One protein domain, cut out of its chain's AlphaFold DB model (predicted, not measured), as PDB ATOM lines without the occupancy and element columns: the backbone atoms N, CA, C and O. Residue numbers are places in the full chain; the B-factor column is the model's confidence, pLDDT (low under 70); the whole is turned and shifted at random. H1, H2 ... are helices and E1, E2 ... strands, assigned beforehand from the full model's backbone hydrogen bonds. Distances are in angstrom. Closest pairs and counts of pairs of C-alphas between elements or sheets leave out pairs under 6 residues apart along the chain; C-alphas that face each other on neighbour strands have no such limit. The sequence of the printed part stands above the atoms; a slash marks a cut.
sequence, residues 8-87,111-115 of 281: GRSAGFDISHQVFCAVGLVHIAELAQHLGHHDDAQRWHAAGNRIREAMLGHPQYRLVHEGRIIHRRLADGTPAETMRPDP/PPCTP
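This is residues 8 to 87 and 111 to 115 of the 281 residues of an uncharacterized protein of Chlorobi bacterium OLB7 (UniProt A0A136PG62). A long helical hairpin, H1 and H2 side by side, makes most of the length, and at its open end sits a small head, mostly loop, with the short strand pair E1 and E2. The printed part has 85 residues with two named helices and two named strands, in the order E1, H1, H2, E2; it is mostly helix, and the sheet E1 - E2 is antiparallel. The whole is loose, radius of gyration of the C-alphas 15.4 A, spanning 48 by 28 by 20 A.

Start at E1, residues 12 to 14, and look across to its antiparallel neighbour E2, residues 72 to 74: N 13 and O 73 are within hydrogen-bond range, 2.9 A. H1, residues 15 to 34, touches H2, residues 38 to 57; the closest C-alphas, of Ala 29 and Ala 41, are 4.0 A apart. This hairpin runs opposite ways at a shallow tilt of 23 degrees. In both helices every O i to N i+4 pair is within hydrogen-bond range.

Find C-alpha 12 at (363.262, 581.413, 302.731), where E1 begins. H1 runs 29.0 A and H2 27.6 A; E2 ends at C-alpha 74, (360.718, 584.494, 302.101).

Residues 88 to 110 are cut out, and C-alphas 87 and 111 are 15.7 A apart. The link H2 to E2 is long, 14 residues. The pLDDT is under 70 at residues 8 to 9, 85 and 87.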
ATOM      1  N   GLY A   8     372.875 581.403 296.796       57.22
ATOM      2  CA  GLY A   8     372.778 582.699 296.134       57.22
ATOM      3  C   GLY A   8     371.350 583.223 295.968       57.22
ATOM      4  O   GLY A   8     371.167 584.173 295.219       57.22
ATOM      5  N   ARG A   9     370.337 582.658 296.645       66.94
ATOM      6  CA  ARG A   9     368.950 583.168 296.709       66.94
ATOM      7  C   ARG A   9     368.599 583.725 298.086       66.94
ATOM      8  O   ARG A   9     369.053 583.213 299.103       66.94
ATOM      9  N   SER A  10     367.724 584.730 298.141       75.56
ATOM     10  CA  SER A  10     367.259 585.307 299.419       75.56
ATOM     11  C   SER A  10     366.687 584.240 300.371       75.56
ATOM     12  O   SER A  10     365.952 583.354 299.931       75.56
ATOM     13  N   ALA A  11     366.994 584.332 301.672       84.31
ATOM     14  CA  ALA A  11     366.574 583.357 302.687       84.31
ATOM     15  C   ALA A  11     365.052 583.095 302.681       84.31
ATOM     16  O   ALA A  11     364.245 584.020 302.554       84.31
ATOM     17  N   GLY A  12     364.659 581.827 302.825       89.94
ATOM     18  CA  GLY A  12     363.262 581.413 302.731       89.94
ATOM     19  C   GLY A  12     363.055 579.908 302.890       89.94
ATOM     20  O   GLY A  12     363.972 579.178 303.261       89.94
ATOM     21  N   PHE A  13     361.835 579.463 302.596       92.62
ATOM     22  CA  PHE A  13     361.390 578.078 302.734       92.62
ATOM     23  C   PHE A  13     360.772 577.599 301.422       92.62
ATOM     24  O   PHE A  13     359.866 578.258 300.910       92.62
ATOM     25  N   ASP A  14     361.224 576.448 300.917       94.56
ATOM     26  CA  ASP A  14     360.707 575.843 299.684       94.56
ATOM     27  C   ASP A  14     359.858 574.605 299.958       94.56
ATOM     28  O   ASP A  14     360.170 573.805 300.846       94.56
ATOM     29  N   ILE A  15     358.838 574.401 299.126       97.31
ATOM     30  CA  ILE A  15     357.897 573.287 299.236       97.31
ATOM     31  C   ILE A  15     358.590 571.930 299.155       97.31
ATOM     32  O   ILE A  15     358.300 571.057 299.967       97.31
ATOM     33  N   SER A  16     359.560 571.759 298.254       96.81
ATOM     34  CA  SER A  16     360.277 570.493 298.084       96.81
ATOM     35  C   SER A  16     360.993 570.063 299.365       96.81
ATOM     36  O   SER A  16     360.807 568.937 299.825       96.81
ATOM     37  N   HIS A  17     361.748 570.974 299.984       96.12
ATOM     38  CA  HIS A  17     362.444 570.721 301.243       96.12
ATOM     39  C   HIS A  17     361.469 570.340 302.361       96.12
ATOM     40  O   HIS A  17     361.701 569.362 303.071       96.12
ATOM     41  N   GLN A  18     360.358 571.072 302.502       97.50
ATOM     42  CA  GLN A  18     359.370 570.776 303.544       97.50
ATOM     43  C   GLN A  18     358.685 569.421 303.317       97.50
ATOM     44  O   GLN A  18     358.531 568.655 304.269       97.50
ATOM     45  N   VAL A  19     358.330 569.093 302.070       98.25
ATOM     46  CA  VAL A  19     357.701 567.812 301.715       98.25
ATOM     47  C   VAL A  19     358.621 566.642 302.050       98.25
ATOM     48  O   VAL A  19     358.199 565.733 302.762       98.25
ATOM     49  N   PHE A  20     359.876 566.662 301.594       97.75
ATOM     50  CA  PHE A  20     360.798 565.550 301.840       97.75
ATOM     51  C   PHE A  20     361.131 565.380 303.324       97.75
ATOM     52  O   PHE A  20     361.162 564.250 303.807       97.75
ATOM     53  N   CYS A  21     361.305 566.477 304.067       98.00
ATOM     54  CA  CYS A  21     361.493 566.411 305.516       98.00
ATOM     55  C   CYS A  21     360.266 565.816 306.222       98.00
ATOM     56  O   CYS A  21     360.421 564.933 307.062       98.00
ATOM     57  N   ALA A  22     359.052 566.262 305.878       98.12
ATOM     58  CA  ALA A  22     357.825 565.757 306.490       98.12
ATOM     59  C   ALA A  22     357.614 564.263 306.204       98.12
ATOM     60  O   ALA A  22     357.419 563.482 307.133       98.12
ATOM     61  N   VAL A  23     357.708 563.863 304.932       96.94
ATOM     62  CA  VAL A  23     357.524 562.472 304.485       96.94
ATOM     63  C   VAL A  23     358.598 561.560 305.077       96.94
ATOM     64  O   VAL A  23     358.282 560.501 305.617       96.94
ATOM     65  N   GLY A  24     359.864 561.983 305.037       97.56
ATOM     66  CA  GLY A  24     360.976 561.210 305.587       97.56
ATOM     67  C   GLY A  24     360.842 560.974 307.091       97.56
ATOM     68  O   GLY A  24     361.047 559.852 307.548       97.56
ATOM     69  N   LEU A  25     360.441 561.999 307.854       98.38
ATOM     70  CA  LEU A  25     360.232 561.893 309.302       98.38
ATOM     71  C   LEU A  25     359.071 560.965 309.680       98.38
ATOM     72  O   LEU A  25     359.146 560.288 310.704       98.38
ATOM     73  N   VAL A  26     358.013 560.914 308.869       96.00
ATOM     74  CA  VAL A  26     356.901 559.980 309.090       96.00
ATOM     75  C   VAL A  26     357.346 558.544 308.813       96.00
ATOM     76  O   VAL A  26     357.184 557.688 309.678       96.00
ATOM     77  N   HIS A  27     358.001 558.278 307.682       94.56
ATOM     78  CA  HIS A  27     358.431 556.914 307.354       94.56
ATOM     79  C   HIS A  27     359.536 556.381 308.272       94.56
ATOM     80  O   HIS A  27     359.531 555.205 308.635       94.56
ATOM     81  N   ILE A  28     360.478 557.227 308.705       97.06
ATOM     82  CA  ILE A  28     361.481 556.790 309.684       97.06
ATOM     83  C   ILE A  28     360.854 556.536 311.059       97.06
ATOM     84  O   ILE A  28     361.336 555.677 311.793       97.06
ATOM     85  N   ALA A  29     359.764 557.229 311.405       97.38
ATOM     86  CA  ALA A  29     359.013 556.945 312.620       97.38
ATOM     87  C   ALA A  29     358.299 555.588 312.560       97.38
ATOM     88  O   ALA A  29     358.325 554.850 313.542       97.38
ATOM     89  N   GLU A  30     357.713 555.236 311.414       93.81
ATOM     90  CA  GLU A  30     357.130 553.908 311.180       93.81
ATOM     91  C   GLU A  30     358.197 552.816 311.339       93.81
ATOM     92  O   GLU A  30     358.013 551.865 312.100       93.81
ATOM     93  N   LEU A  31     359.367 552.995 310.715       94.44
ATOM     94  CA  LEU A  31     360.483 552.062 310.868       94.44
ATOM     95  C   LEU A  31     360.960 551.963 312.327       94.44
ATOM     96  O   LEU A  31     361.158 550.861 312.837       94.44
ATOM     97  N   ALA A  32     361.112 553.093 313.022       96.94
ATOM     98  CA  ALA A  32     361.495 553.124 314.432       96.94
ATOM     99  C   ALA A  32     360.496 552.368 315.316       96.94
ATOM    100  O   ALA A  32     360.906 551.623 316.207       96.94
ATOM    101  N   GLN A  33     359.198 552.503 315.032       96.06
ATOM    102  CA  GLN A  33     358.141 551.782 315.732       96.06
ATOM    103  C   GLN A  33     358.295 550.264 315.563       96.06
ATOM    104  O   GLN A  33     358.203 549.536 316.550       96.06
ATOM    105  N   HIS A  34     358.585 549.791 314.347       92.81
ATOM    106  CA  HIS A  34     358.818 548.367 314.070       92.81
ATOM    107  C   HIS A  34     360.089 547.814 314.726       92.81
ATOM    108  O   HIS A  34     360.148 546.630 315.050       92.81
ATOM    109  N   LEU A  35     361.091 548.663 314.956       96.69
ATOM    110  CA  LEU A  35     362.348 548.296 315.616       96.69
ATOM    111  C   LEU A  35     362.296 548.422 317.151       96.69
ATOM    112  O   LEU A  35     363.296 548.165 317.818       96.69
ATOM    113  N   GLY A  36     361.153 548.809 317.727       97.38
ATOM    114  CA  GLY A  36     360.983 548.975 319.177       97.38
ATOM    115  C   GLY A  36     361.524 550.296 319.741       97.38
ATOM    116  O   GLY A  36     361.589 550.469 320.957       97.38
ATOM    117  N   HIS A  37     361.887 551.257 318.886       98.25
ATOM    118  CA  HIS A  37     362.333 552.598 319.279       98.25
ATOM    119  C   HIS A  37     361.139 553.558 319.427       98.25
ATOM    120  O   HIS A  37     361.013 554.542 318.698       98.25
ATOM    121  N   HIS A  38     360.236 553.258 320.364       98.12
ATOM    122  CA  HIS A  38     358.942 553.944 320.497       98.12
ATOM    123  C   HIS A  38     359.048 555.457 320.761       98.12
ATOM    124  O   HIS A  38     358.304 556.233 320.159       98.12
ATOM    125  N   ASP A  39     359.995 555.894 321.598       98.31
ATOM    126  CA  ASP A  39     360.186 557.322 321.900       98.31
ATOM    127  C   ASP A  39     360.646 558.109 320.661       98.31
ATOM    128  O   ASP A  39     360.155 559.211 320.384       98.31
ATOM    129  N   ASP A  40     361.559 557.530 319.875       98.50
ATOM    130  CA  ASP A  40     362.026 558.121 318.620       98.50
ATOM    131  C   ASP A  40     360.923 558.141 317.566       98.50
ATOM    132  O   ASP A  40     360.717 559.173 316.923       98.50
ATOM    133  N   ALA A  41     360.159 557.050 317.448       98.44
ATOM    134  CA  ALA A  41     358.997 556.976 316.574       98.44
ATOM    135  C   ALA A  41     358.005 558.106 316.879       98.44
ATOM    136  O   ALA A  41     357.643 558.886 315.995       98.44
ATOM    137  N   GLN A  42     357.627 558.276 318.149       98.44
ATOM    138  CA  GLN A  42     356.717 559.342 318.555       98.44
ATOM    139  C   GLN A  42     357.293 560.730 318.243       98.44
ATOM    140  O   GLN A  42     356.591 561.593 317.701       98.44
ATOM    141  N   ARG A  43     358.574 560.959 318.557       98.50
ATOM    142  CA  ARG A  43     359.248 562.245 318.337       98.50
ATOM    143  C   ARG A  43     359.314 562.617 316.857       98.50
ATOM    144  O   ARG A  43     358.998 563.760 316.512       98.50
ATOM    145  N   TRP A  44     359.727 561.690 315.997       98.62
ATOM    146  CA  TRP A  44     359.872 561.921 314.558       98.62
ATOM    147  C   TRP A  44     358.522 562.053 313.864       98.62
ATOM    148  O   TRP A  44     358.335 563.003 313.107       98.62
ATOM    149  N   HIS A  45     357.540 561.221 314.220       98.25
ATOM    150  CA  HIS A  45     356.180 561.345 313.701       98.25
ATOM    151  C   HIS A  45     355.572 562.713 314.050       98.25
ATOM    152  O   HIS A  45     355.034 563.414 313.191       98.25
ATOM    153  N   ALA A  46     355.721 563.156 315.305       98.44
ATOM    154  CA  ALA A  46     355.268 564.478 315.725       98.44
ATOM    155  C   ALA A  46     356.004 565.610 314.985       98.44
ATOM    156  O   ALA A  46     355.391 566.621 314.650       98.44
ATOM    157  N   ALA A  47     357.303 565.461 314.711       98.56
ATOM    158  CA  ALA A  47     358.066 566.446 313.945       98.56
ATOM    159  C   ALA A  47     357.608 566.532 312.480       98.56
ATOM    160  O   ALA A  47     357.381 567.639 311.993       98.56
ATOM    161  N   GLY A  48     357.405 565.393 311.810       98.25
ATOM    162  CA  GLY A  48     356.887 565.348 310.441       98.25
ATOM    163  C   GLY A  48     355.505 565.995 310.326       98.25
ATOM    164  O   GLY A  48     355.286 566.839 309.455       98.25
ATOM    165  N   ASN A  49     354.605 565.700 311.271       98.19
ATOM    166  CA  ASN A  49     353.280 566.321 311.322       98.19
ATOM    167  C   ASN A  49     353.335 567.829 311.567       98.19
ATOM    168  O   ASN A  49     352.645 568.568 310.869       98.19
ATOM    169  N   ARG A  50     354.200 568.308 312.472       98.19
ATOM    170  CA  ARG A  50     354.387 569.754 312.684       98.19
ATOM    171  C   ARG A  50     354.861 570.466 311.418       98.19
ATOM    172  O   ARG A  50     354.378 571.556 311.131       98.19
ATOM    173  N   ILE A  51     355.777 569.866 310.653       98.12
ATOM    174  CA  ILE A  51     356.235 570.438 309.374       98.12
ATOM    175  C   ILE A  51     355.077 570.488 308.373       98.12
ATOM    176  O   ILE A  51     354.839 571.536 307.774       98.12
ATOM    177  N   ARG A  52     354.317 569.394 308.233       97.88
ATOM    178  CA  ARG A  52     353.142 569.333 307.349       97.88
ATOM    179  C   ARG A  52     352.101 570.397 307.708       97.88
ATOM    180  O   ARG A  52     351.628 571.118 306.834       97.88
ATOM    181  N   GLU A  53     351.759 570.519 308.986       97.88
ATOM    182  CA  GLU A  53     350.804 571.514 309.486       97.88
ATOM    183  C   GLU A  53     351.304 572.942 309.265       97.88
ATOM    184  O   GLU A  53     350.547 573.790 308.792       97.88
ATOM    185  N   ALA A  54     352.583 573.211 309.537       97.44
ATOM    186  CA  ALA A  54     353.168 574.523 309.299       97.44
ATOM    187  C   ALA A  54     353.126 574.891 307.807       97.44
ATOM    188  O   ALA A  54     352.691 575.982 307.438       97.44
ATOM    189  N   MET A  55     353.502 573.947 306.945       97.12
ATOM    190  CA  MET A  55     353.499 574.104 305.495       97.12
ATOM    191  C   MET A  55     352.098 574.362 304.928       97.12
ATOM    192  O   MET A  55     351.971 575.126 303.980       97.12
ATOM    193  N   LEU A  56     351.042 573.763 305.476       97.69
ATOM    194  CA  LEU A  56     349.692 573.884 304.910       97.69
ATOM    195  C   LEU A  56     348.835 574.955 305.598       97.69
ATOM    196  O   LEU A  56     347.976 575.562 304.958       97.69
ATOM    197  N   GLY A  57     349.067 575.206 306.886       97.31
ATOM    198  CA  GLY A  57     348.145 575.959 307.739       97.31
ATOM    199  C   GLY A  57     348.751 577.115 308.532       97.31
ATOM    200  O   GLY A  57     347.977 577.915 309.058       97.31
ATOM    201  N   HIS A  58     350.083 577.263 308.617       97.81
ATOM    202  CA  HIS A  58     350.679 578.352 309.403       97.81
ATOM    203  C   HIS A  58     350.173 579.727 308.928       97.81
ATOM    204  O   HIS A  58     350.248 580.012 307.727       97.81
ATOM    205  N   PRO A  59     349.721 580.618 309.831       96.44
ATOM    206  CA  PRO A  59     349.101 581.892 309.453       96.44
ATOM    207  C   PRO A  59     350.006 582.780 308.590       96.44
ATOM    208  O   PRO A  59     349.517 583.490 307.719       96.44
ATOM    209  N   GLN A  60     351.321 582.702 308.806       95.94
ATOM    210  CA  GLN A  60     352.318 583.522 308.112       95.94
ATOM    211  C   GLN A  60     353.200 582.737 307.126       95.94
ATOM    212  O   GLN A  60     353.674 583.300 306.148       95.94
ATOM    213  N   TYR A  61     353.427 581.439 307.357       96.44
ATOM    214  CA  TYR A  61     354.501 580.680 306.687       96.44
ATOM    215  C   TYR A  61     353.981 579.512 305.842       96.44
ATOM    216  O   TYR A  61     354.781 578.798 305.245       96.44
ATOM    217  N   ARG A  62     352.657 579.314 305.749       97.50
ATOM    218  CA  ARG A  62     352.082 578.237 304.931       97.50
ATOM    219  C   ARG A  62     352.462 578.394 303.467       97.50
ATOM    220  O   ARG A  62     352.225 579.442 302.886       97.50
ATOM    221  N   LEU A  63     352.911 577.352 302.798       98.12
ATOM    222  CA  LEU A  63     353.185 577.330 301.360       98.12
ATOM    223  C   LEU A  63     351.906 577.179 300.514       98.12
ATOM    224  O   LEU A  63     351.920 576.598 299.436       98.12
ATOM    225  N   VAL A  64     350.801 577.746 301.009       98.25
ATOM    226  CA  VAL A  64     349.520 577.908 300.317       98.25
ATOM    227  C   VAL A  64     349.267 579.401 300.120       98.25
ATOM    228  O   VAL A  64     349.303 580.188 301.077       98.25
ATOM    229  N   HIS A  65     348.990 579.804 298.887       97.75
ATOM    230  CA  HIS A  65     348.638 581.173 298.532       97.75
ATOM    231  C   HIS A  65     347.581 581.144 297.431       97.75
ATOM    232  O   HIS A  65     347.673 580.325 296.527       97.75
ATOM    233  N   GLU A  66     346.547 581.980 297.557       96.50
ATOM    234  CA  GLU A  66     345.448 582.062 296.576       96.50
ATOM    235  C   GLU A  66     344.825 580.699 296.216       96.50
ATOM    236  O   GLU A  66     344.492 580.426 295.072       96.50
ATOM    237  N   GLY A  67     344.676 579.816 297.210       97.19
ATOM    238  CA  GLY A  67     344.035 578.513 297.018       97.19
ATOM    239  C   GLY A  67     344.897 577.444 296.342       97.19
ATOM    240  O   GLY A  67     344.397 576.347 296.136       97.19
ATOM    241  N   ARG A  68     346.180 577.710 296.065       98.00
ATOM    242  CA  ARG A  68     347.134 576.753 295.475       98.00
ATOM    243  C   ARG A  68     348.416 576.626 296.298       98.00
ATOM    244  O   ARG A  68     348.728 577.492 297.121       98.00
ATOM    245  N   ILE A  69     349.164 575.549 296.076       98.44
ATOM    246  CA  ILE A  69     350.533 575.413 296.578       98.44
ATOM    247  C   ILE A  69     351.436 576.405 295.834       98.44
ATOM    248  O   ILE A  69     351.262 576.637 294.639       98.44
ATOM    249  N   ILE A  70     352.388 577.002 296.549       97.81
ATOM    250  CA  ILE A  70     353.447 577.836 295.973       97.81
ATOM    251  C   ILE A  70     354.814 577.231 296.264       97.81
ATOM    252  O   ILE A  70     355.027 576.635 297.320       97.81
ATOM    253  N   HIS A  71     355.756 577.440 295.351       95.94
ATOM    254  CA  HIS A  71     357.128 576.975 295.500       95.94
ATOM    255  C   HIS A  71     357.782 577.485 296.791       95.94
ATOM    256  O   HIS A  71     358.322 576.679 297.547       95.94
ATOM    257  N   ARG A  72     357.740 578.800 297.061       94.94
ATOM    258  CA  ARG A  72     358.587 579.414 298.094       94.94
ATOM    259  C   ARG A  72     357.936 580.584 298.829       94.94
ATOM    260  O   ARG A  72     357.211 581.390 298.245       94.94
ATOM    261  N   ARG A  73     358.292 580.730 300.109       94.69
ATOM    262  CA  ARG A  73     358.144 581.974 300.889       94.69
ATOM    263  C   ARG A  73     359.488 582.514 301.340       94.69
ATOM    264  O   ARG A  73     360.415 581.745 301.587       94.69
ATOM    265  N   LEU A  74     359.575 583.831 301.483       92.94
ATOM    266  CA  LEU A  74     360.718 584.494 302.101       92.94
ATOM    267  C   LEU A  74     360.714 584.291 303.623       92.94
ATOM    268  O   LEU A  74     359.716 583.871 304.212       92.94
ATOM    269  N   ALA A  75     361.839 584.601 304.268       91.50
ATOM    270  CA  ALA A  75     362.001 584.476 305.719       91.50
ATOM    271  C   ALA A  75     361.008 585.332 306.535       91.50
ATOM    272  O   ALA A  75     360.724 585.002 307.683       91.50
ATOM    273  N   ASP A  76     360.456 586.400 305.950       92.88
ATOM    274  CA  ASP A  76     359.405 587.229 306.558       92.88
ATOM    275  C   ASP A  76     357.983 586.664 306.360       92.88
ATOM    276  O   ASP A  76     357.008 587.206 306.883       92.88
ATOM    277  N   GLY A  77     357.854 585.556 305.629       94.00
ATOM    278  CA  GLY A  77     356.589 584.900 305.327       94.00
ATOM    279  C   GLY A  77     355.846 585.471 304.126       94.00
ATOM    280  O   GLY A  77     354.767 584.981 303.812       94.00
ATOM    281  N   THR A  78     356.380 586.451 303.403       95.38
ATOM    282  CA  THR A  78     355.780 586.882 302.131       95.38
ATOM    283  C   THR A  78     355.966 585.807 301.045       95.38
ATOM    284  O   THR A  78     356.975 585.089 301.055       95.38
ATOM    285  N   PRO A  79     354.996 585.610 300.123       95.38
ATOM    286  CA  PRO A  79     355.204 584.761 298.952       95.38
ATOM    287  C   PRO A  79     356.400 585.262 298.141       95.38
ATOM    288  O   PRO A  79     356.509 586.456 297.864       95.38
ATOM    289  N   ALA A  80     357.293 584.359 297.740       92.00
ATOM    290  CA  ALA A  80     358.336 584.726 296.797       92.00
ATOM    291  C   ALA A  80     357.711 584.799 295.397       92.00
ATOM    292  O   ALA A  80     357.448 583.772 294.783       92.00
ATOM    293  N   GLU A  81     357.444 586.003 294.895       88.94
ATOM    294  CA  GLU A  81     356.897 586.179 293.539       88.94
ATOM    295  C   GLU A  81     357.965 585.970 292.463       88.94
ATOM    296  O   GLU A  81     357.694 585.431 291.394       88.94
ATOM    297  N   THR A  82     359.203 586.370 292.764       85.69
ATOM    298  CA  THR A  82     360.328 586.372 291.823       85.69
ATOM    299  C   THR A  82     361.561 585.730 292.442       85.69
ATOM    300  O   THR A  82     361.790 585.832 293.650       85.69
ATOM    301  N   MET A  83     362.375 585.071 291.622       78.31
ATOM    302  CA  MET A  83     363.682 584.574 292.025       78.31
ATOM    303  C   MET A  83     364.654 585.742 292.102       78.31
ATOM    304  O   MET A  83     365.049 586.318 291.090       78.31
ATOM    305  N   ARG A  84     365.012 586.107 293.335       72.88
ATOM    306  CA  ARG A  84     365.944 587.195 293.616       72.88
ATOM    307  C   ARG A  84     367.269 586.628 294.106       72.88
ATOM    308  O   ARG A  84     367.255 585.876 295.092       72.88
ATOM    309  N   PRO A  85     368.391 586.995 293.465       69.88
ATOM    310  CA  PRO A  85     369.686 586.649 294.006       69.88
ATOM    311  C   PRO A  85     369.864 587.308 295.381       69.88
ATOM    312  O   PRO A  85     369.331 588.389 295.640       69.88
ATOM    313  N   ASP A  86     370.578 586.644 296.283       72.31
ATOM    314  CA  ASP A  86     371.047 587.248 297.523       72.31
ATOM    315  C   ASP A  86     372.120 588.292 297.162       72.31
ATOM    316  O   ASP A  86     373.168 587.920 296.632       72.31
ATOM    317  N   PRO A  87     371.893 589.591 297.433       67.94
ATOM    318  CA  PRO A  87     372.836 590.646 297.067       67.94
ATOM    319  C   PRO A  87     374.158 590.565 297.843       67.94
ATOM    320  O   PRO A  87     375.124 591.232 297.479       67.94
ATOM    321  N   PRO A 111     362.665 586.855 287.167       78.31
ATOM    322  CA  PRO A 111     362.063 585.566 286.847       78.31
ATOM    323  C   PRO A 111     361.036 585.117 287.886       78.31
ATOM    324  O   PRO A 111     361.335 585.225 289.077       78.31
ATOM    325  N   PRO A 112     359.858 584.598 287.505       87.69
ATOM    326  CA  PRO A 112     358.857 584.195 288.485       87.69
ATOM    327  C   PRO A 112     359.336 582.989 289.307       87.69
ATOM    328  O   PRO A 112     360.071 582.130 288.822       87.69
ATOM    329  N   CYS A 113     358.940 582.907 290.577       89.12
ATOM    330  CA  CYS A 113     359.292 581.764 291.432       89.12
ATOM    331  C   CYS A 113     358.301 580.592 291.305       89.12
ATOM    332  O   CYS A 113     358.630 579.464 291.668       89.12
ATOM    333  N   THR A 114     357.085 580.876 290.833       92.38
ATOM    334  CA  THR A 114     355.955 579.946 290.706       92.38
ATOM    335  C   THR A 114     355.299 580.145 289.332       92.38
ATOM    336  O   THR A 114     355.265 581.288 288.862       92.38
ATOM    337  N   PRO A 115     354.769 579.096 288.677       95.38
ATOM    338  CA  PRO A 115     354.772 577.692 289.101       95.38
ATOM    339  C   PRO A 115     356.147 577.005 288.994       95.38
ATOM    340  O   PRO A 115     356.981 577.371 288.163       95.38
TER     341      PRO A 115